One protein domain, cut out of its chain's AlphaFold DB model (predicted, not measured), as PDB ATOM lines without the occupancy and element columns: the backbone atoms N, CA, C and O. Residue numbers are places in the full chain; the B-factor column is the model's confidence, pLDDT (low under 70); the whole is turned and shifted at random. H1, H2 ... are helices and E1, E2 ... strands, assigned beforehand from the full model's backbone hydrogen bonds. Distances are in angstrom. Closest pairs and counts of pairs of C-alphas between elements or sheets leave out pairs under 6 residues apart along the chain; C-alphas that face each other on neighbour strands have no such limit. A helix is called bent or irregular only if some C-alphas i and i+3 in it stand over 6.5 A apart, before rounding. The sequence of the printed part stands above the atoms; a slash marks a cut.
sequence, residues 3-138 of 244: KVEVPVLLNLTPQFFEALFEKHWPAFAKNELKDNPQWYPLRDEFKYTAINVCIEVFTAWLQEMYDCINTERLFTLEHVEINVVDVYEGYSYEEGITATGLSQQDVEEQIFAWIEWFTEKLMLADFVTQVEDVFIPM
ATOM      1  N   LYS A   3     226.859 168.769 184.854       91.44
ATOM      2  CA  LYS A   3     227.092 168.536 183.424       91.44
ATOM      3  C   LYS A   3     228.307 167.619 183.268       91.44
ATOM      4  O   LYS A   3     229.374 167.931 183.798       91.44
ATOM      5  N   VAL A   4     228.144 166.505 182.568       89.31
ATOM      6  CA  VAL A   4     229.194 165.512 182.321       89.31
ATOM      7  C   VAL A   4     229.451 165.447 180.829       89.31
ATOM      8  O   VAL A   4     228.553 165.098 180.079       89.31
ATOM      9  N   GLU A   5     230.671 165.759 180.404       87.81
ATOM     10  CA  GLU A   5     231.059 165.603 179.002       87.81
ATOM     11  C   GLU A   5     231.190 164.114 178.644       87.81
ATOM     12  O   GLU A   5     231.822 163.330 179.358       87.81
ATOM     13  N   VAL A   6     230.620 163.743 177.504       85.25
ATOM     14  CA  VAL A   6     230.526 162.403 176.933       85.25
ATOM     15  C   VAL A   6     231.069 162.472 175.501       85.25
ATOM     16  O   VAL A   6     230.306 162.525 174.537       85.25
ATOM     17  N   PRO A   7     232.406 162.491 175.323       80.44
ATOM     18  CA  PRO A   7     233.025 162.755 174.024       80.44
ATOM     19  C   PRO A   7     232.630 161.773 172.921       80.44
ATOM     20  O   PRO A   7     232.712 162.117 171.755       80.44
ATOM     21  N   VAL A   8     232.203 160.557 173.258       77.00
ATOM     22  CA  VAL A   8     231.789 159.562 172.257       77.00
ATOM     23  C   VAL A   8     230.500 159.990 171.540       77.00
ATOM     24  O   VAL A   8     230.345 159.664 170.365       77.00
ATOM     25  N   LEU A   9     229.634 160.794 172.175       79.44
ATOM     26  CA  LEU A   9     228.461 161.380 171.510       79.44
ATOM     27  C   LEU A   9     228.854 162.335 170.371       79.44
ATOM     28  O   LEU A   9     228.091 162.475 169.423       79.44
ATOM     29  N   LEU A  10     230.075 162.896 170.379       76.56
ATOM     30  CA  LEU A  10     230.610 163.668 169.245       76.56
ATOM     31  C   LEU A  10     230.780 162.835 167.974       76.56
ATOM     32  O   LEU A  10     231.007 163.407 166.915       76.56
ATOM     33  N   ASN A  11     230.732 161.505 168.064       81.12
ATOM     34  CA  ASN A  11     230.807 160.643 166.891       81.12
ATOM     35  C   ASN A  11     229.431 160.442 166.236       81.12
ATOM     36  O   ASN A  11     229.378 160.072 165.062       81.12
ATOM     37  N   LEU A  12     228.333 160.717 166.952       83.44
ATOM     38  CA  LEU A  12     226.967 160.667 166.427       83.44
ATOM     39  C   LEU A  12     226.676 161.959 165.658       83.44
ATOM     40  O   LEU A  12     226.017 162.872 166.135       83.44
ATOM     41  N   THR A  13     227.254 162.050 164.465       82.31
ATOM     42  CA  THR A  13     227.194 163.238 163.607       82.31
ATOM     43  C   THR A  13     226.354 162.978 162.364       82.31
ATOM     44  O   THR A  13     226.197 161.819 161.963       82.31
ATOM     45  N   PRO A  14     225.909 164.035 161.659       83.19
ATOM     46  CA  PRO A  14     225.350 163.885 160.322       83.19
ATOM     47  C   PRO A  14     226.246 163.042 159.414       83.19
ATOM     48  O   PRO A  14     225.759 162.136 158.757       83.19
ATOM     49  N   GLN A  15     227.567 163.251 159.441       87.56
ATOM     50  CA  GLN A  15     228.511 162.500 158.606       87.56
ATOM     51  C   GLN A  15     228.522 161.001 158.925       87.56
ATOM     52  O   GLN A  15     228.694 160.184 158.021       87.56
ATOM     53  N   PHE A  16     228.337 160.625 160.192       89.94
ATOM     54  CA  PHE A  16     228.208 159.224 160.577       89.94
ATOM     55  C   PHE A  16     226.920 158.601 160.017       89.94
ATOM     56  O   PHE A  16     226.980 157.530 159.411       89.94
ATOM     57  N   PHE A  17     225.779 159.288 160.127       91.50
ATOM     58  CA  PHE A  17     224.512 158.810 159.555       91.50
ATOM     59  C   PHE A  17     224.547 158.764 158.023       91.50
ATOM     60  O   PHE A  17     224.085 157.797 157.416       91.50
ATOM     61  N   GLU A  18     225.189 159.741 157.383       92.88
ATOM     62  CA  GLU A  18     225.450 159.707 155.946       92.88
ATOM     63  C   GLU A  18     226.306 158.498 155.558       92.88
ATOM     64  O   GLU A  18     226.002 157.820 154.581       92.88
ATOM     65  N   ALA A  19     227.341 158.172 156.334       94.50
ATOM     66  CA  ALA A  19     228.170 157.000 156.069       94.50
ATOM     67  C   ALA A  19     227.380 155.682 156.192       94.50
ATOM     68  O   ALA A  19     227.622 154.756 155.411       94.50
ATOM     69  N   LEU A  20     226.419 155.592 157.122       95.88
ATOM     70  CA  LEU A  20     225.492 154.457 157.194       95.88
ATOM     71  C   LEU A  20     224.620 154.379 155.935       95.88
ATOM     72  O   LEU A  20     224.511 153.307 155.338       95.88
ATOM     73  N   PHE A  21     224.078 155.505 155.469       97.38
ATOM     74  CA  PHE A  21     223.351 155.547 154.203       97.38
ATOM     75  C   PHE A  21     224.217 155.057 153.031       97.38
ATOM     76  O   PHE A  21     223.823 154.125 152.332       97.38
ATOM     77  N   GLU A  22     225.429 155.594 152.849       97.44
ATOM     78  CA  GLU A  22     226.321 155.196 151.746       97.44
ATOM     79  C   GLU A  22     226.713 153.714 151.789       97.44
ATOM     80  O   GLU A  22     226.915 153.086 150.748       97.44
ATOM     81  N   LYS A  23     226.814 153.130 152.989       96.75
ATOM     82  CA  LYS A  23     227.108 151.704 153.169       96.75
ATOM     83  C   LYS A  23     225.974 150.815 152.651       96.75
ATOM     84  O   LYS A  23     226.240 149.740 152.112       96.75
ATOM     85  N   HIS A  24     224.727 151.243 152.823       97.44
ATOM     86  CA  HIS A  24     223.543 150.419 152.578       97.44
ATOM     87  C   HIS A  24     222.837 150.729 151.249       97.44
ATOM     88  O   HIS A  24     222.314 149.813 150.606       97.44
ATOM     89  N   TRP A  25     222.895 151.978 150.785       96.81
ATOM     90  CA  TRP A  25     222.263 152.451 149.553       96.81
ATOM     91  C   TRP A  25     222.589 151.604 148.310       96.81
ATOM     92  O   TRP A  25     221.654 151.225 147.601       96.81
ATOM     93  N   PRO A  26     223.855 151.217 148.027       96.06
ATOM     94  CA  PRO A  26     224.167 150.450 146.823       96.06
ATOM     95  C   PRO A  26     223.453 149.096 146.759       96.06
ATOM     96  O   PRO A  26     223.112 148.634 145.671       96.06
ATOM     97  N   ALA A  27     223.235 148.450 147.909       96.38
ATOM     98  CA  ALA A  27     222.545 147.168 147.972       96.38
ATOM     99  C   ALA A  27     221.048 147.333 147.692       96.38
ATOM    100  O   ALA A  27     220.501 146.592 146.877       96.38
ATOM    101  N   PHE A  28     220.409 148.327 148.310       96.25
ATOM    102  CA  PHE A  28     218.990 148.601 148.103       96.25
ATOM    103  C   PHE A  28     218.699 149.057 146.673       96.25
ATOM    104  O   PHE A  28     217.892 148.441 145.982       96.25
ATOM    105  N   ALA A  29     219.442 150.045 146.166       94.81
ATOM    106  CA  ALA A  29     219.262 150.553 144.808       94.81
ATOM    107  C   ALA A  29     219.428 149.453 143.744       94.81
ATOM    108  O   ALA A  29     218.694 149.405 142.760       94.81
ATOM    109  N   LYS A  30     220.371 148.526 143.956       93.62
ATOM    110  CA  LYS A  30     220.610 147.402 143.044       93.62
ATOM    111  C   LYS A  30     219.548 146.305 143.130       93.62
ATOM    112  O   LYS A  30     219.347 145.601 142.142       93.62
ATOM    113  N   ASN A  31     218.934 146.085 144.284       93.94
ATOM    114  CA  ASN A  31     218.026 144.954 144.469       93.94
ATOM    115  C   ASN A  31     216.566 145.353 144.256       93.94
ATOM    116  O   ASN A  31     215.867 144.642 143.533       93.94
ATOM    117  N   GLU A  32     216.177 146.508 144.800       93.25
ATOM    118  CA  GLU A  32     214.793 146.983 144.856       93.25
ATOM    119  C   GLU A  32     214.475 147.995 143.741       93.25
ATOM    120  O   GLU A  32     213.394 147.962 143.167       93.25
ATOM    121  N   LEU A  33     215.433 148.853 143.356       92.62
ATOM    122  CA  LEU A  33     215.186 149.967 142.416       92.62
ATOM    123  C   LEU A  33     215.699 149.718 140.986       92.62
ATOM    124  O   LEU A  33     215.515 150.544 140.092       92.62
ATOM    125  N   LYS A  34     216.361 148.581 140.750       87.81
ATOM    126  CA  LYS A  34     217.106 148.266 139.514       87.81
ATOM    127  C   LYS A  34     216.306 148.386 138.218       87.81
ATOM    128  O   LYS A  34     216.899 148.675 137.179       87.81
ATOM    129  N   ASP A  35     215.001 148.144 138.274       89.50
ATOM    130  CA  ASP A  35     214.163 148.003 137.085       89.50
ATOM    131  C   ASP A  35     213.644 149.357 136.575       89.50
ATOM    132  O   ASP A  35     213.161 149.440 135.445       89.50
ATOM    133  N   ASN A  36     213.794 150.435 137.358       88.50
ATOM    134  CA  ASN A  36     213.384 151.776 136.954       88.50
ATOM    135  C   ASN A  36     214.467 152.841 137.255       88.50
ATOM    136  O   ASN A  36     214.679 153.215 138.408       88.50
ATOM    137  N   PRO A  37     215.129 153.410 136.227       87.12
ATOM    138  CA  PRO A  37     216.155 154.429 136.428       87.12
ATOM    139  C   PRO A  37     215.616 155.775 136.948       87.12
ATOM    140  O   PRO A  37     216.405 156.629 137.350       87.12
ATOM    141  N   GLN A  38     214.296 155.980 136.962       88.81
ATOM    142  CA  GLN A  38     213.662 157.186 137.503       88.81
ATOM    143  C   GLN A  38     213.852 157.338 139.020       88.81
ATOM    144  O   GLN A  38     213.688 158.441 139.530       88.81
ATOM    145  N   TRP A  39     214.258 156.276 139.725       90.19
ATOM    146  CA  TRP A  39     214.539 156.321 141.160       90.19
ATOM    147  C   TRP A  39     215.861 157.009 141.521       90.19
ATOM    148  O   TRP A  39     215.976 157.600 142.591       90.19
ATOM    149  N   TYR A  40     216.876 156.963 140.650       87.19
ATOM    150  CA  TYR A  40     218.210 157.481 140.988       87.19
ATOM    151  C   TYR A  40     218.253 158.999 141.239       87.19
ATOM    152  O   TYR A  40     218.973 159.412 142.149       87.19
ATOM    153  N   PRO A  41     217.501 159.847 140.502       89.06
ATOM    154  CA  PRO A  41     217.368 161.265 140.834       89.06
ATOM    155  C   PRO A  41     216.753 161.543 142.213       89.06
ATOM    156  O   PRO A  41     217.009 162.607 142.761       89.06
ATOM    157  N   LEU A  42     215.984 160.605 142.778       90.12
ATOM    158  CA  LEU A  42     215.350 160.731 144.097       90.12
ATOM    159  C   LEU A  42     216.239 160.235 145.245       90.12
ATOM    160  O   LEU A  42     215.783 160.144 146.377       90.12
ATOM    161  N   ARG A  43     217.517 159.918 144.993       92.88
ATOM    162  CA  ARG A  43     218.460 159.416 146.009       92.88
ATOM    163  C   ARG A  43     218.477 160.249 147.297       92.88
ATOM    164  O   ARG A  43     218.642 159.682 148.375       92.88
ATOM    165  N   ASP A  44     218.340 161.566 147.190       91.94
ATOM    166  CA  ASP A  44     218.386 162.449 148.354       91.94
ATOM    167  C   ASP A  44     217.137 162.315 149.249       91.94
ATOM    168  O   ASP A  44     217.268 162.469 150.462       91.94
ATOM    169  N   GLU A  45     215.984 161.896 148.708       91.38
ATOM    170  CA  GLU A  45     214.786 161.541 149.495       91.38
ATOM    171  C   GLU A  45     215.045 160.301 150.369       91.38
ATOM    172  O   GLU A  45     214.763 160.280 151.570       91.38
ATOM    173  N   PHE A  46     215.686 159.277 149.794       95.19
ATOM    174  CA  PHE A  46     216.109 158.083 150.538       95.19
ATOM    175  C   PHE A  46     217.159 158.425 151.599       95.19
ATOM    176  O   PHE A  46     217.130 157.899 152.711       95.19
ATOM    177  N   LYS A  47     218.095 159.324 151.276       95.44
ATOM    178  CA  LYS A  47     219.120 159.772 152.222       95.44
ATOM    179  C   LYS A  47     218.502 160.520 153.403       95.44
ATOM    180  O   LYS A  47     218.866 160.243 154.543       95.44
ATOM    181  N   TYR A  48     217.578 161.441 153.141       92.25
ATOM    182  CA  TYR A  48     216.892 162.210 154.177       92.25
ATOM    183  C   TYR A  48     216.128 161.294 155.142       92.25
ATOM    184  O   TYR A  48     216.318 161.367 156.355       92.25
ATOM    185  N   THR A  49     215.342 160.360 154.607       94.38
ATOM    186  CA  THR A  49     214.592 159.397 155.428       94.38
ATOM    187  C   THR A  49     215.504 158.441 156.195       94.38
ATOM    188  O   THR A  49     215.231 158.149 157.356       94.38
ATOM    189  N   ALA A  50     216.640 158.030 155.621       95.88
ATOM    190  CA  ALA A  50     217.640 157.225 156.328       95.88
ATOM    191  C   ALA A  50     218.213 157.942 157.557       95.88
ATOM    192  O   ALA A  50     218.390 157.326 158.606       95.88
ATOM    193  N   ILE A  51     218.489 159.245 157.440       93.06
ATOM    194  CA  ILE A  51     218.989 160.052 158.558       93.06
ATOM    195  C   ILE A  51     217.942 160.114 159.676       93.06
ATOM    196  O   ILE A  51     218.301 159.910 160.833       93.06
ATOM    197  N   ASN A  52     216.663 160.313 159.344       92.56
ATOM    198  CA  ASN A  52     215.582 160.322 160.337       92.56
ATOM    199  C   ASN A  52     215.429 158.961 161.033       92.56
ATOM    200  O   ASN A  52     215.332 158.913 162.255       92.56
ATOM    201  N   VAL A  53     215.522 157.849 160.293       95.62
ATOM    202  CA  VAL A  53     215.559 156.500 160.891       95.62
ATOM    203  C   VAL A  53     216.742 156.350 161.849       95.62
ATOM    204  O   VAL A  53     216.576 155.843 162.955       95.62
ATOM    205  N   CYS A  54     217.941 156.799 161.460       94.31
ATOM    206  CA  CYS A  54     219.095 156.768 162.357       94.31
ATOM    207  C   CYS A  54     218.858 157.594 163.626       94.31
ATOM    208  O   CYS A  54     219.247 157.156 164.704       94.31
ATOM    209  N   ILE A  55     218.223 158.762 163.520       90.88
ATOM    210  CA  ILE A  55     217.917 159.601 164.680       90.88
ATOM    211  C   ILE A  55     217.006 158.855 165.656       90.88
ATOM    212  O   ILE A  55     217.359 158.769 166.832       90.88
ATOM    213  N   GLU A  56     215.911 158.256 165.187       91.56
ATOM    214  CA  GLU A  56     214.999 157.489 166.046       91.56
ATOM    215  C   GLU A  56     215.699 156.294 166.706       91.56
ATOM    216  O   GLU A  56     215.672 156.132 167.928       91.56
ATOM    217  N   VAL A  57     216.424 155.495 165.913       94.06
ATOM    218  CA  VAL A  57     217.130 154.299 166.398       94.06
ATOM    219  C   VAL A  57     218.167 154.650 167.468       94.06
ATOM    220  O   VAL A  57     218.183 154.062 168.550       94.06
ATOM    221  N   PHE A  58     219.040 155.620 167.190       92.56
ATOM    222  CA  PHE A  58     220.110 155.983 168.119       92.56
ATOM    223  C   PHE A  58     219.576 156.726 169.348       92.56
ATOM    224  O   PHE A  58     220.134 156.562 170.433       92.56
ATOM    225  N   THR A  59     218.485 157.486 169.216       90.50
ATOM    226  CA  THR A  59     217.805 158.113 170.359       90.50
ATOM    227  C   THR A  59     217.239 157.053 171.304       90.50
ATOM    228  O   THR A  59     217.416 157.178 172.517       90.50
ATOM    229  N   ALA A  60     216.640 155.979 170.783       92.25
ATOM    230  CA  ALA A  60     216.147 154.867 171.598       92.25
ATOM    231  C   ALA A  60     217.286 154.098 172.294       92.25
ATOM    232  O   ALA A  60     217.199 153.787 173.482       92.25
ATOM    233  N   TRP A  61     218.402 153.846 171.603       94.12
ATOM    234  CA  TRP A  61     219.569 153.195 172.213       94.12
ATOM    235  C   TRP A  61     220.226 154.040 173.307       94.12
ATOM    236  O   TRP A  61     220.635 153.514 174.344       94.12
ATOM    237  N   LEU A  62     220.323 155.357 173.100       92.19
ATOM    238  CA  LEU A  62     220.800 156.282 174.126       92.19
ATOM    239  C   LEU A  62     219.848 156.320 175.319       92.19
ATOM    240  O   LEU A  62     220.315 156.304 176.459       92.19
ATOM    241  N   GLN A  63     218.537 156.316 175.067       91.94
ATOM    242  CA  GLN A  63     217.538 156.239 176.124       91.94
ATOM    243  C   GLN A  63     217.751 154.996 176.989       91.94
ATOM    244  O   GLN A  63     217.880 155.131 178.203       91.94
ATOM    245  N   GLU A  64     217.874 153.812 176.381       94.31
ATOM    246  CA  GLU A  64     218.080 152.567 177.131       94.31
ATOM    247  C   GLU A  64     219.368 152.612 177.961       94.31
ATOM    248  O   GLU A  64     219.382 152.183 179.114       94.31
ATOM    249  N   MET A  65     220.449 153.193 177.427       94.69
ATOM    250  CA  MET A  65     221.683 153.387 178.192       94.69
ATOM    251  C   MET A  65     221.432 154.210 179.464       94.69
ATOM    252  O   MET A  65     221.848 153.801 180.554       94.69
ATOM    253  N   TYR A  66     220.752 155.355 179.352       94.06
ATOM    254  CA  TYR A  66     220.431 156.197 180.507       94.06
ATOM    255  C   TYR A  66     219.452 155.517 181.463       94.06
ATOM    256  O   TYR A  66     219.678 155.547 182.675       94.06
ATOM    257  N   ASP A  67     218.427 154.844 180.947       94.00
ATOM    258  CA  ASP A  67     217.451 154.106 181.744       94.00
ATOM    259  C   ASP A  67     218.131 152.982 182.535       94.00
ATOM    260  O   ASP A  67     217.878 152.839 183.735       94.00
ATOM    261  N   CYS A  68     219.066 152.236 181.939       95.31
ATOM    262  CA  CYS A  68     219.863 151.236 182.652       95.31
ATOM    263  C   CYS A  68     220.703 151.850 183.774       95.31
ATOM    264  O   CYS A  68     220.756 151.292 184.872       95.31
ATOM    265  N   ILE A  69     221.331 153.009 183.549       96.00
ATOM    266  CA  ILE A  69     222.105 153.705 184.592       96.00
ATOM    267  C   ILE A  69     221.191 154.161 185.737       96.00
ATOM    268  O   ILE A  69     221.534 154.006 186.914       96.00
ATOM    269  N   ASN A  70     220.037 154.725 185.389       96.00
ATOM    270  CA  ASN A  70     219.079 155.331 186.309       96.00
ATOM    271  C   ASN A  70     218.329 154.295 187.157       96.00
ATOM    272  O   ASN A  70     218.020 154.550 188.325       96.00
ATOM    273  N   THR A  71     218.084 153.116 186.586       94.31
ATOM    274  CA  THR A  71     217.362 152.002 187.224       94.31
ATOM    275  C   THR A  71     218.272 150.883 187.731       94.31
ATOM    276  O   THR A  71     217.783 149.905 188.304       94.31
ATOM    277  N   GLU A  72     219.589 151.048 187.573       93.75
ATOM    278  CA  GLU A  72     220.635 150.109 188.001       93.75
ATOM    279  C   GLU A  72     220.533 148.728 187.334       93.75
ATOM    280  O   GLU A  72     220.848 147.698 187.932       93.75
ATOM    281  N   ARG A  73     220.089 148.706 186.073       92.94
ATOM    282  CA  ARG A  73     220.069 147.508 185.230       92.94
ATOM    283  C   ARG A  73     221.391 147.351 184.488       92.94
ATOM    284  O   ARG A  73     222.098 148.327 184.230       92.94
ATOM    285  N   LEU A  74     221.702 146.109 184.120       94.06
ATOM    286  CA  LEU A  74     222.739 145.836 183.129       94.06
ATOM    287  C   LEU A  74     222.307 146.436 181.792       94.06
ATOM    288  O   LEU A  74     221.144 146.314 181.408       94.06
ATOM    289  N   PHE A  75     223.232 147.111 181.121       96.38
ATOM    290  CA  PHE A  75     222.981 147.672 179.803       96.38
ATOM    291  C   PHE A  75     223.035 146.581 178.737       96.38
ATOM    292  O   PHE A  75     223.985 145.799 178.703       96.38
ATOM    293  N   THR A  76     222.007 146.543 177.894       95.12
ATOM    294  CA  THR A  76     221.963 145.750 176.667       95.12
ATOM    295  C   THR A  76     220.969 146.369 175.691       95.12
ATOM    296  O   THR A  76     219.980 146.971 176.107       95.12
ATOM    297  N   LEU A  77     221.218 146.202 174.396       95.56
ATOM    298  CA  LEU A  77     220.328 146.609 173.315       95.56
ATOM    299  C   LEU A  77     219.427 145.467 172.813       95.56
ATOM    300  O   LEU A  77     218.584 145.702 171.951       95.56
ATOM    301  N   GLU A  78     219.558 144.245 173.349       87.50
ATOM    302  CA  GLU A  78     218.858 143.038 172.861       87.50
ATOM    303  C   GLU A  78     217.323 143.167 172.869       87.50
ATOM    304  O   GLU A  78     216.636 142.553 172.053       87.50
ATOM    305  N   HIS A  79     216.774 143.956 173.792       83.50
ATOM    306  CA  HIS A  79     215.328 144.088 174.000       83.50
ATOM    307  C   HIS A  79     214.795 145.489 173.704       83.50
ATOM    308  O   HIS A  79     213.657 145.791 174.056       83.50
ATOM    309  N   VAL A  80     215.607 146.353 173.092       91.19
ATOM    310  CA  VAL A  80     215.165 147.711 172.780       91.19
ATOM    311  C   VAL A  80     214.215 147.659 171.593       91.19
ATOM    312  O   VAL A  80     214.606 147.333 170.471       91.19
ATOM    313  N   GLU A  81     212.955 147.991 171.854       88.00
ATOM    314  CA  GLU A  81     211.957 148.182 170.811       88.00
ATOM    315  C   GLU A  81     212.208 149.520 170.112       88.00
ATOM    316  O   GLU A  81     212.244 150.575 170.744       88.00
ATOM    317  N   ILE A  82     212.387 149.469 168.794       91.25
ATOM    318  CA  ILE A  82     212.537 150.657 167.957       91.25
ATOM    319  C   ILE A  82     211.192 150.976 167.320       91.25
ATOM    320  O   ILE A  82     210.622 150.150 166.605       91.25
ATOM    321  N   ASN A  83     210.722 152.201 167.537       89.62
ATOM    322  CA  ASN A  83     209.542 152.738 166.883       89.62
ATOM    323  C   ASN A  83     209.957 153.834 165.893       89.62
ATOM    324  O   ASN A  83     210.495 154.855 166.296       89.62
ATOM    325  N   VAL A  84     209.697 153.615 164.603       93.19
ATOM    326  CA  VAL A  84     209.959 154.583 163.521       93.19
ATOM    327  C   VAL A  84     208.664 155.135 162.907       93.19
ATOM    328  O   VAL A  84     208.698 155.694 161.814       93.19
ATOM    329  N   VAL A  85     207.515 154.981 163.582       93.00
ATOM    330  CA  VAL A  85     206.205 155.491 163.121       93.00
ATOM    331  C   VAL A  85     206.270 156.981 162.796       93.00
ATOM    332  O   VAL A  85     205.797 157.377 161.735       93.00
ATOM    333  N   ASP A  86     206.952 157.775 163.620       89.44
ATOM    334  CA  ASP A  86     207.098 159.218 163.401       89.44
ATOM    335  C   ASP A  86     207.828 159.547 162.087       89.44
ATOM    336  O   ASP A  86     207.562 160.576 161.466       89.44
ATOM    337  N   VAL A  87     208.698 158.653 161.595       92.38
ATOM    338  CA  VAL A  87     209.355 158.811 160.287       92.38
ATOM    339  C   VAL A  87     208.369 158.570 159.144       92.38
ATOM    340  O   VAL A  87     208.408 159.289 158.148       92.38
ATOM    341  N   TYR A  88     207.472 157.588 159.285       91.94
ATOM    342  CA  TYR A  88     206.413 157.339 158.304       91.94
ATOM    343  C   TYR A  88     205.395 158.480 158.283       91.94
ATOM    344  O   TYR A  88     205.077 158.994 157.216       91.94
ATOM    345  N   GLU A  89     204.902 158.892 159.452       90.94
ATOM    346  CA  GLU A  89     203.891 159.948 159.580       90.94
ATOM    347  C   GLU A  89     204.445 161.332 159.221       90.94
ATOM    348  O   GLU A  89     203.718 162.181 158.706       90.94
ATOM    349  N   GLY A  90     205.738 161.556 159.467       87.94
ATOM    350  CA  GLY A  90     206.437 162.786 159.110       87.94
ATOM    351  C   GLY A  90     206.852 162.869 157.640       87.94
ATOM    352  O   GLY A  90     207.213 163.955 157.182       87.94
ATOM    353  N   TYR A  91     206.818 161.761 156.890       89.75
ATOM    354  CA  TYR A  91     207.155 161.764 155.471       89.75
ATOM    355  C   TYR A  91     205.923 162.058 154.615       89.75
ATOM    356  O   TYR A  91     204.934 161.330 154.624       89.75
ATOM    357  N   SER A  92     206.015 163.111 153.811       85.19
ATOM    358  CA  SER A  92     205.071 163.383 152.736       85.19
ATOM    359  C   SER A  92     205.844 163.863 151.524       85.19
ATOM    360  O   SER A  92     206.702 164.742 151.630       85.19
ATOM    361  N   TYR A  93     205.546 163.274 150.371       81.81
ATOM    362  CA  TYR A  93     206.148 163.694 149.120       81.81
ATOM    363  C   TYR A  93     205.235 164.713 148.434       81.81
ATOM    364  O   TYR A  93     204.177 164.364 147.916       81.81
ATOM    365  N   GLU A  94     205.631 165.986 148.417       70.88
ATOM    366  CA  GLU A  94     204.866 167.014 147.708       70.88
ATOM    367  C   GLU A  94     205.079 166.918 146.188       70.88
ATOM    368  O   GLU A  94     206.201 166.976 145.670       70.88
ATOM    369  N   GLU A  95     203.971 166.801 145.453       57.56
ATOM    370  CA  GLU A  95     203.960 166.711 143.996       57.56
ATOM    371  C   GLU A  95     204.518 168.009 143.370       57.56
ATOM    372  O   GLU A  95     203.871 169.055 143.308       57.56
ATOM    373  N   GLY A  96     205.780 167.947 142.940       53.62
ATOM    374  CA  GLY A  96     206.548 169.093 142.439       53.62
ATOM    375  C   GLY A  96     208.055 168.832 142.353       53.62
ATOM    376  O   GLY A  96     208.760 169.500 141.591       53.62
ATOM    377  N   ILE A  97     208.543 167.807 143.058       54.69
ATOM    378  CA  ILE A  97     209.952 167.400 143.111       54.69
ATOM    379  C   ILE A  97     210.206 166.226 142.149       54.69
ATOM    380  O   ILE A  97     210.556 165.143 142.569       54.69
ATOM    381  N   THR A  98     210.016 166.412 140.836       54.88
ATOM    382  CA  THR A  98     210.944 165.957 139.765       54.88
ATOM    383  C   THR A  98     210.292 165.670 138.403       54.88
ATOM    384  O   THR A  98     209.195 165.144 138.260       54.88
ATOM    385  N   ALA A  99     211.101 165.915 137.368       58.81
ATOM    386  CA  ALA A  99     210.964 165.470 135.982       58.81
ATOM    387  C   ALA A  99     211.097 163.937 135.778       58.81
ATOM    388  O   ALA A  99     211.417 163.497 134.671       58.81
ATOM    389  N   THR A 100     210.922 163.126 136.829       74.25
ATOM    390  CA  THR A 100     211.082 161.662 136.778       74.25
ATOM    391  C   THR A 100     209.853 160.975 136.197       74.25
ATOM    392  O   THR A 100     210.019 159.983 135.502       74.25
ATOM    393  N   GLY A 101     208.648 161.524 136.396       79.31
ATOM    394  CA  GLY A 101     207.389 160.933 135.923       79.31
ATOM    395  C   GLY A 101     206.813 159.842 136.832       79.31
ATOM    396  O   GLY A 101     205.895 159.145 136.406       79.31
ATOM    397  N   LEU A 102     207.348 159.692 138.048       86.31
ATOM    398  CA  LEU A 102     206.800 158.832 139.099       86.31
ATOM    399  C   LEU A 102     205.605 159.516 139.773       86.31
ATOM    400  O   LEU A 102     205.612 160.739 139.931       86.31
ATOM    401  N   SER A 103     204.588 158.744 140.165       87.12
ATOM    402  CA  SER A 103     203.475 159.293 140.946       87.12
ATOM    403  C   SER A 103     203.886 159.504 142.405       87.12
ATOM    404  O   SER A 103     204.785 158.825 142.900       87.12
ATOM    405  N   GLN A 104     203.212 160.419 143.109       87.12
ATOM    406  CA  GLN A 104     203.425 160.612 144.547       87.12
ATOM    407  C   GLN A 104     203.274 159.297 145.326       87.12
ATOM    408  O   GLN A 104     204.124 158.976 146.151       87.12
ATOM    409  N   GLN A 105     202.235 158.521 145.012       89.06
ATOM    410  CA  GLN A 105     201.967 157.245 145.669       89.06
ATOM    411  C   GLN A 105     203.121 156.252 145.479       89.06
ATOM    412  O   GLN A 105     203.551 155.639 146.452       89.06
ATOM    413  N   ASP A 106     203.661 156.126 144.260       89.75
ATOM    414  CA  ASP A 106     204.783 155.214 144.003       89.75
ATOM    415  C   ASP A 106     206.010 155.604 144.841       89.75
ATOM    416  O   ASP A 106     206.708 154.743 145.376       89.75
ATOM    417  N   VAL A 107     206.287 156.910 144.950       90.56
ATOM    418  CA  VAL A 107     207.424 157.414 145.730       90.56
ATOM    419  C   VAL A 107     207.231 157.137 147.216       90.56
ATOM    420  O   VAL A 107     208.156 156.641 147.856       90.56
ATOM    421  N   GLU A 108     206.050 157.417 147.764       92.38
ATOM    422  CA  GLU A 108     205.730 157.153 149.171       92.38
ATOM    423  C   GLU A 108     205.839 155.663 149.508       92.38
ATOM    424  O   GLU A 108     206.551 155.303 150.445       92.38
ATOM    425  N   GLU A 109     205.243 154.783 148.700       93.00
ATOM    426  CA  GLU A 109     205.347 153.330 148.887       93.00
ATOM    427  C   GLU A 109     206.809 152.859 148.863       93.00
ATOM    428  O   GLU A 109     207.239 152.068 149.708       93.00
ATOM    429  N   GLN A 110     207.608 153.381 147.929       94.69
ATOM    430  CA  GLN A 110     209.004 152.987 147.794       94.69
ATOM    431  C   GLN A 110     209.888 153.514 148.933       94.69
ATOM    432  O   GLN A 110     210.845 152.837 149.331       94.69
ATOM    433  N   ILE A 111     209.578 154.696 149.463       95.31
ATOM    434  CA  ILE A 111     210.243 155.270 150.633       95.31
ATOM    435  C   ILE A 111     209.866 154.504 151.899       95.31
ATOM    436  O   ILE A 111     210.742 154.218 152.711       95.31
ATOM    437  N   PHE A 112     208.613 154.083 152.049       96.31
ATOM    438  CA  PHE A 112     208.197 153.252 153.176       96.31
ATOM    439  C   PHE A 112     208.898 151.890 153.166       96.31
ATOM    440  O   PHE A 112     209.434 151.473 154.192       96.31
ATOM    441  N   ALA A 113     209.021 151.256 151.996       96.44
ATOM    442  CA  ALA A 113     209.815 150.037 151.844       96.44
ATOM    443  C   ALA A 113     211.305 150.257 152.177       96.44
ATOM    444  O   ALA A 113     211.963 149.374 152.728       96.44
ATOM    445  N   TRP A 114     211.852 151.437 151.863       97.31
ATOM    446  CA  TRP A 114     213.209 151.809 152.263       97.31
ATOM    447  C   TRP A 114     213.349 151.977 153.777       97.31
ATOM    448  O   TRP A 114     214.308 151.452 154.340       97.31
ATOM    449  N   ILE A 115     212.413 152.667 154.435       97.69
ATOM    450  CA  ILE A 115     212.413 152.865 155.892       97.69
ATOM    451  C   ILE A 115     212.401 151.510 156.601       97.69
ATOM    452  O   ILE A 115     213.249 151.276 157.465       97.69
ATOM    453  N   GLU A 116     211.513 150.597 156.203       96.56
ATOM    454  CA  GLU A 116     211.444 149.238 156.754       96.56
ATOM    455  C   GLU A 116     212.767 148.491 156.540       96.56
ATOM    456  O   GLU A 116     213.422 148.084 157.502       96.56
ATOM    457  N   TRP A 117     213.225 148.399 155.288       97.69
ATOM    458  CA  TRP A 117     214.442 147.667 154.942       97.69
ATOM    459  C   TRP A 117     215.685 148.219 155.648       97.69
ATOM    460  O   TRP A 117     216.543 147.453 156.093       97.69
ATOM    461  N   PHE A 118     215.819 149.544 155.737       98.12
ATOM    462  CA  PHE A 118     216.967 150.190 156.362       98.12
ATOM    463  C   PHE A 118     216.942 150.003 157.880       98.12
ATOM    464  O   PHE A 118     217.973 149.652 158.456       98.12
ATOM    465  N   THR A 119     215.764 150.118 158.504       97.06
ATOM    466  CA  THR A 119     215.571 149.811 159.930       97.06
ATOM    467  C   THR A 119     215.988 148.373 160.230       97.06
ATOM    468  O   THR A 119     216.792 148.148 161.131       97.06
ATOM    469  N   GLU A 120     215.576 147.393 159.416       95.62
ATOM    470  CA  GLU A 120     216.024 146.003 159.574       95.62
ATOM    471  C   GLU A 120     217.551 145.856 159.521       95.62
ATOM    472  O   GLU A 120     218.113 145.023 160.232       95.62
ATOM    473  N   LYS A 121     218.252 146.643 158.688       96.31
ATOM    474  CA  LYS A 121     219.725 146.591 158.620       96.31
ATOM    475  C   LYS A 121     220.390 147.142 159.869       96.31
ATOM    476  O   LYS A 121     221.415 146.594 160.273       96.31
ATOM    477  N   LEU A 122     219.811 148.174 160.475       95.81
ATOM    478  CA  LEU A 122     220.278 148.712 161.752       95.81
ATOM    479  C   LEU A 122     219.945 147.781 162.929       95.81
ATOM    480  O   LEU A 122     220.633 147.821 163.940       95.81
ATOM    481  N   MET A 123     218.959 146.895 162.778       95.06
ATOM    482  CA  MET A 123     218.585 145.912 163.802       95.06
ATOM    483  C   MET A 123     219.242 144.536 163.621       95.06
ATOM    484  O   MET A 123     218.946 143.602 164.366       95.06
ATOM    485  N   LEU A 124     220.158 144.375 162.659       95.31
ATOM    486  CA  LEU A 124     220.932 143.139 162.533       95.31
ATOM    487  C   LEU A 124     221.796 142.920 163.777       95.31
ATOM    488  O   LEU A 124     222.546 143.814 164.166       95.31
ATOM    489  N   ALA A 125     221.761 141.703 164.330       94.06
ATOM    490  CA  ALA A 125     222.467 141.344 165.563       94.06
ATOM    491  C   ALA A 125     223.941 141.786 165.565       94.06
ATOM    492  O   ALA A 125     224.372 142.460 166.490       94.06
ATOM    493  N   ASP A 126     224.686 141.511 164.488       94.69
ATOM    494  CA  ASP A 126     226.098 141.905 164.384       94.69
ATOM    495  C   ASP A 126     226.310 143.426 164.463       94.69
ATOM    496  O   ASP A 126     227.339 143.880 164.964       94.69
ATOM    497  N   PHE A 127     225.380 144.225 163.929       94.25
ATOM    498  CA  PHE A 127     225.462 145.683 163.999       94.25
ATOM    499  C   PHE A 127     225.075 146.184 165.390       94.25
ATOM    500  O   PHE A 127     225.805 146.995 165.954       94.25
ATOM    501  N   VAL A 128     223.997 145.647 165.969       95.50
ATOM    502  CA  VAL A 128     223.567 145.964 167.338       95.50
ATOM    503  C   VAL A 128     224.682 145.655 168.339       95.50
ATOM    504  O   VAL A 128     225.015 146.515 169.146       95.50
ATOM    505  N   THR A 129     225.345 144.498 168.234       95.00
ATOM    506  CA  THR A 129     226.501 144.148 169.078       95.00
ATOM    507  C   THR A 129     227.658 145.134 168.910       95.00
ATOM    508  O   THR A 129     228.235 145.571 169.899       95.00
ATOM    509  N   GLN A 130     227.980 145.550 167.679       93.25
ATOM    510  CA  GLN A 130     229.029 146.554 167.448       93.25
ATOM    511  C   GLN A 130     228.698 147.909 168.082       93.25
ATOM    512  O   GLN A 130     229.599 148.596 168.561       93.25
ATOM    513  N   VAL A 131     227.428 148.315 168.069       93.19
ATOM    514  CA  VAL A 131     226.995 149.557 168.718       93.19
ATOM    515  C   VAL A 131     227.015 149.405 170.239       93.19
ATOM    516  O   VAL A 131     227.512 150.294 170.930       93.19
ATOM    517  N   GLU A 132     226.551 148.271 170.758       94.81
ATOM    518  CA  GLU A 132     226.592 147.954 172.186       94.81
ATOM    519  C   GLU A 132     228.033 148.010 172.726       94.81
ATOM    520  O   GLU A 132     228.278 148.686 173.725       94.81
ATOM    521  N   ASP A 133     229.006 147.436 172.009       94.19
ATOM    522  CA  ASP A 133     230.439 147.495 172.347       94.19
ATOM    523  C   ASP A 133     230.975 148.936 172.458       94.19
ATOM    524  O   ASP A 133     231.875 149.216 173.255       94.19
ATOM    525  N   VAL A 134     230.424 149.875 171.679       91.94
ATOM    526  CA  VAL A 134     230.772 151.305 171.756       91.94
ATOM    527  C   VAL A 134     230.095 151.982 172.952       91.94
ATOM    528  O   VAL A 134     230.686 152.871 173.571       91.94
ATOM    529  N   PHE A 135     228.876 151.569 173.295       93.38
ATOM    530  CA  PHE A 135     228.073 152.170 174.361       93.38
ATOM    531  C   PHE A 135     228.477 151.664 175.753       93.38
ATOM    532  O   PHE A 135     228.426 152.433 176.713       93.38
ATOM    533  N   ILE A 136     228.943 150.418 175.889       95.06
ATOM    534  CA  ILE A 136     229.340 149.824 177.179       95.06
ATOM    535  C   ILE A 136     230.357 150.698 177.942       95.06
ATOM    536  O   ILE A 136     230.082 151.040 179.096       95.06
ATOM    537  N   PRO A 137     231.479 151.158 177.348       93.75
ATOM    538  CA  PRO A 137     232.420 152.030 178.056       93.75
ATOM    539  C   PRO A 137     231.795 153.350 178.527       93.75
ATOM    540  O   PRO A 137     232.174 153.889 179.572       93.75
ATOM    541  N   MET A 138     230.833 153.888 177.769       92.50
ATOM    542  CA  MET A 138     230.097 155.096 178.147       92.50
ATOM    543  C   MET A 138     229.181 154.826 179.339       92.50
ATOM    544  O   MET A 138     229.219 155.575 180.318       92.50
TER     545      MET A 138
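What this domain is: This is residues 3 to 138 of the 244 residues of an uncharacterized protein of Salmonella enteritidis (UniProt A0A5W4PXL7). A rod is built along one long helix, H3, which runs nearly its whole length; H2 and H5 cross the half of H3 that begins at residue 37, and the short H4 sits near the middle. Beside the other half of H3 lie H6 and the thin run of E1 and H1, with fewer contacts, while residues 72 to 84 fold back from the end of H3 to H4. The printed part has 136 residues, with six named helices and one named strand in the order E1, H1, H2, H3, H4, H5, H6; no two named strands pair, and the class is mostly helix. The whole is only just compact, close to loose, with a radius of gyration of the C-alphas of 17.0 A and spans of 54 by 26 by 25 A.

How they stand to each other: E1, residues 3 to 5, pairs with no named strand and meets H1, residues 7 to 11, only through their link. H1 and H2, residues 14 to 31, also meet only through their link. H2 is irregular, C-alphas 23 and 26 being 7.1 A apart, and has a kink of 36 degrees near residue 24. H3, residues 37 to 71, is irregular too, with C-alphas 41 and 44 at 7.7 A and a kink of 52 degrees near residue 44. H3 touches H2 with residues 40 to 54 alone, at a steep tilt of 52 degrees, opposite ways; their closest C-alphas, of Phe 17 and Ile 51, are 5.7 A apart. H4, residues 85 to 90, only just touches H3, with 3 pairs of C-alphas within 8 A, on the H3 side from residues 49 to 53 alone; the closest are those of Asn 52 and Val 87, 6.4 A apart. H5, residues 104 to 122, touches H3 at a steep tilt of 42 degrees, the same way, and H3 does so with residues 45 to 57 alone; the closest C-alphas, of Phe 46 and Ile 111, are 6.5 A apart. H3 is the hub, touching three helices, and the helix packing is mostly crossed, none of these three pairs being at a shallow tilt. H6, residues 125 to 138, is only just irregular, with C-alphas 134 and 137 at 6.6 A. H6 is close to H3 but not clearly touching, its closest C-alphas being those of Met 65 and Phe 135, 7.5 A apart. H6 stands likewise to H1, at Val 8 and Met 138, whose C-alphas are 7.6 A apart. H2 and H6 are apart. In H4 and H5 every O i to N i+4 pair is within hydrogen-bond range, against 12 of 14 in H2, 25 of 31 in H3, 8 of 10 in H6 and 0 of 1 in H1, where 2 of 2 O i to N i+3 pairs are.

Where its parts are: E1 begins with C-alpha 3 at (227.092, 168.536, 183.424), and the five residues of H1 follow after Val 6. H2 is 25.8 A long from first to last C-alpha. H3 is 50.9 A long, from C-alpha 37 at (216.155, 154.429, 136.428) to C-alpha 71 at (217.362, 152.002, 187.224). H4 has six residues; H5 is 26.9 A long and H6 20.1 A, ending with C-alpha 138 at (230.097, 155.096, 178.147).

The domain as a whole: The two C-alphas farthest apart, those of Glu 72 and Ala 99, are 55.1 A apart. The printed part has no cut. The links H3 to H4 and H4 to H5 are long, 13 residues each; the others are tight. The mean pLDDT of the printed part is 90.3, and residues 95 to 99 are under 70.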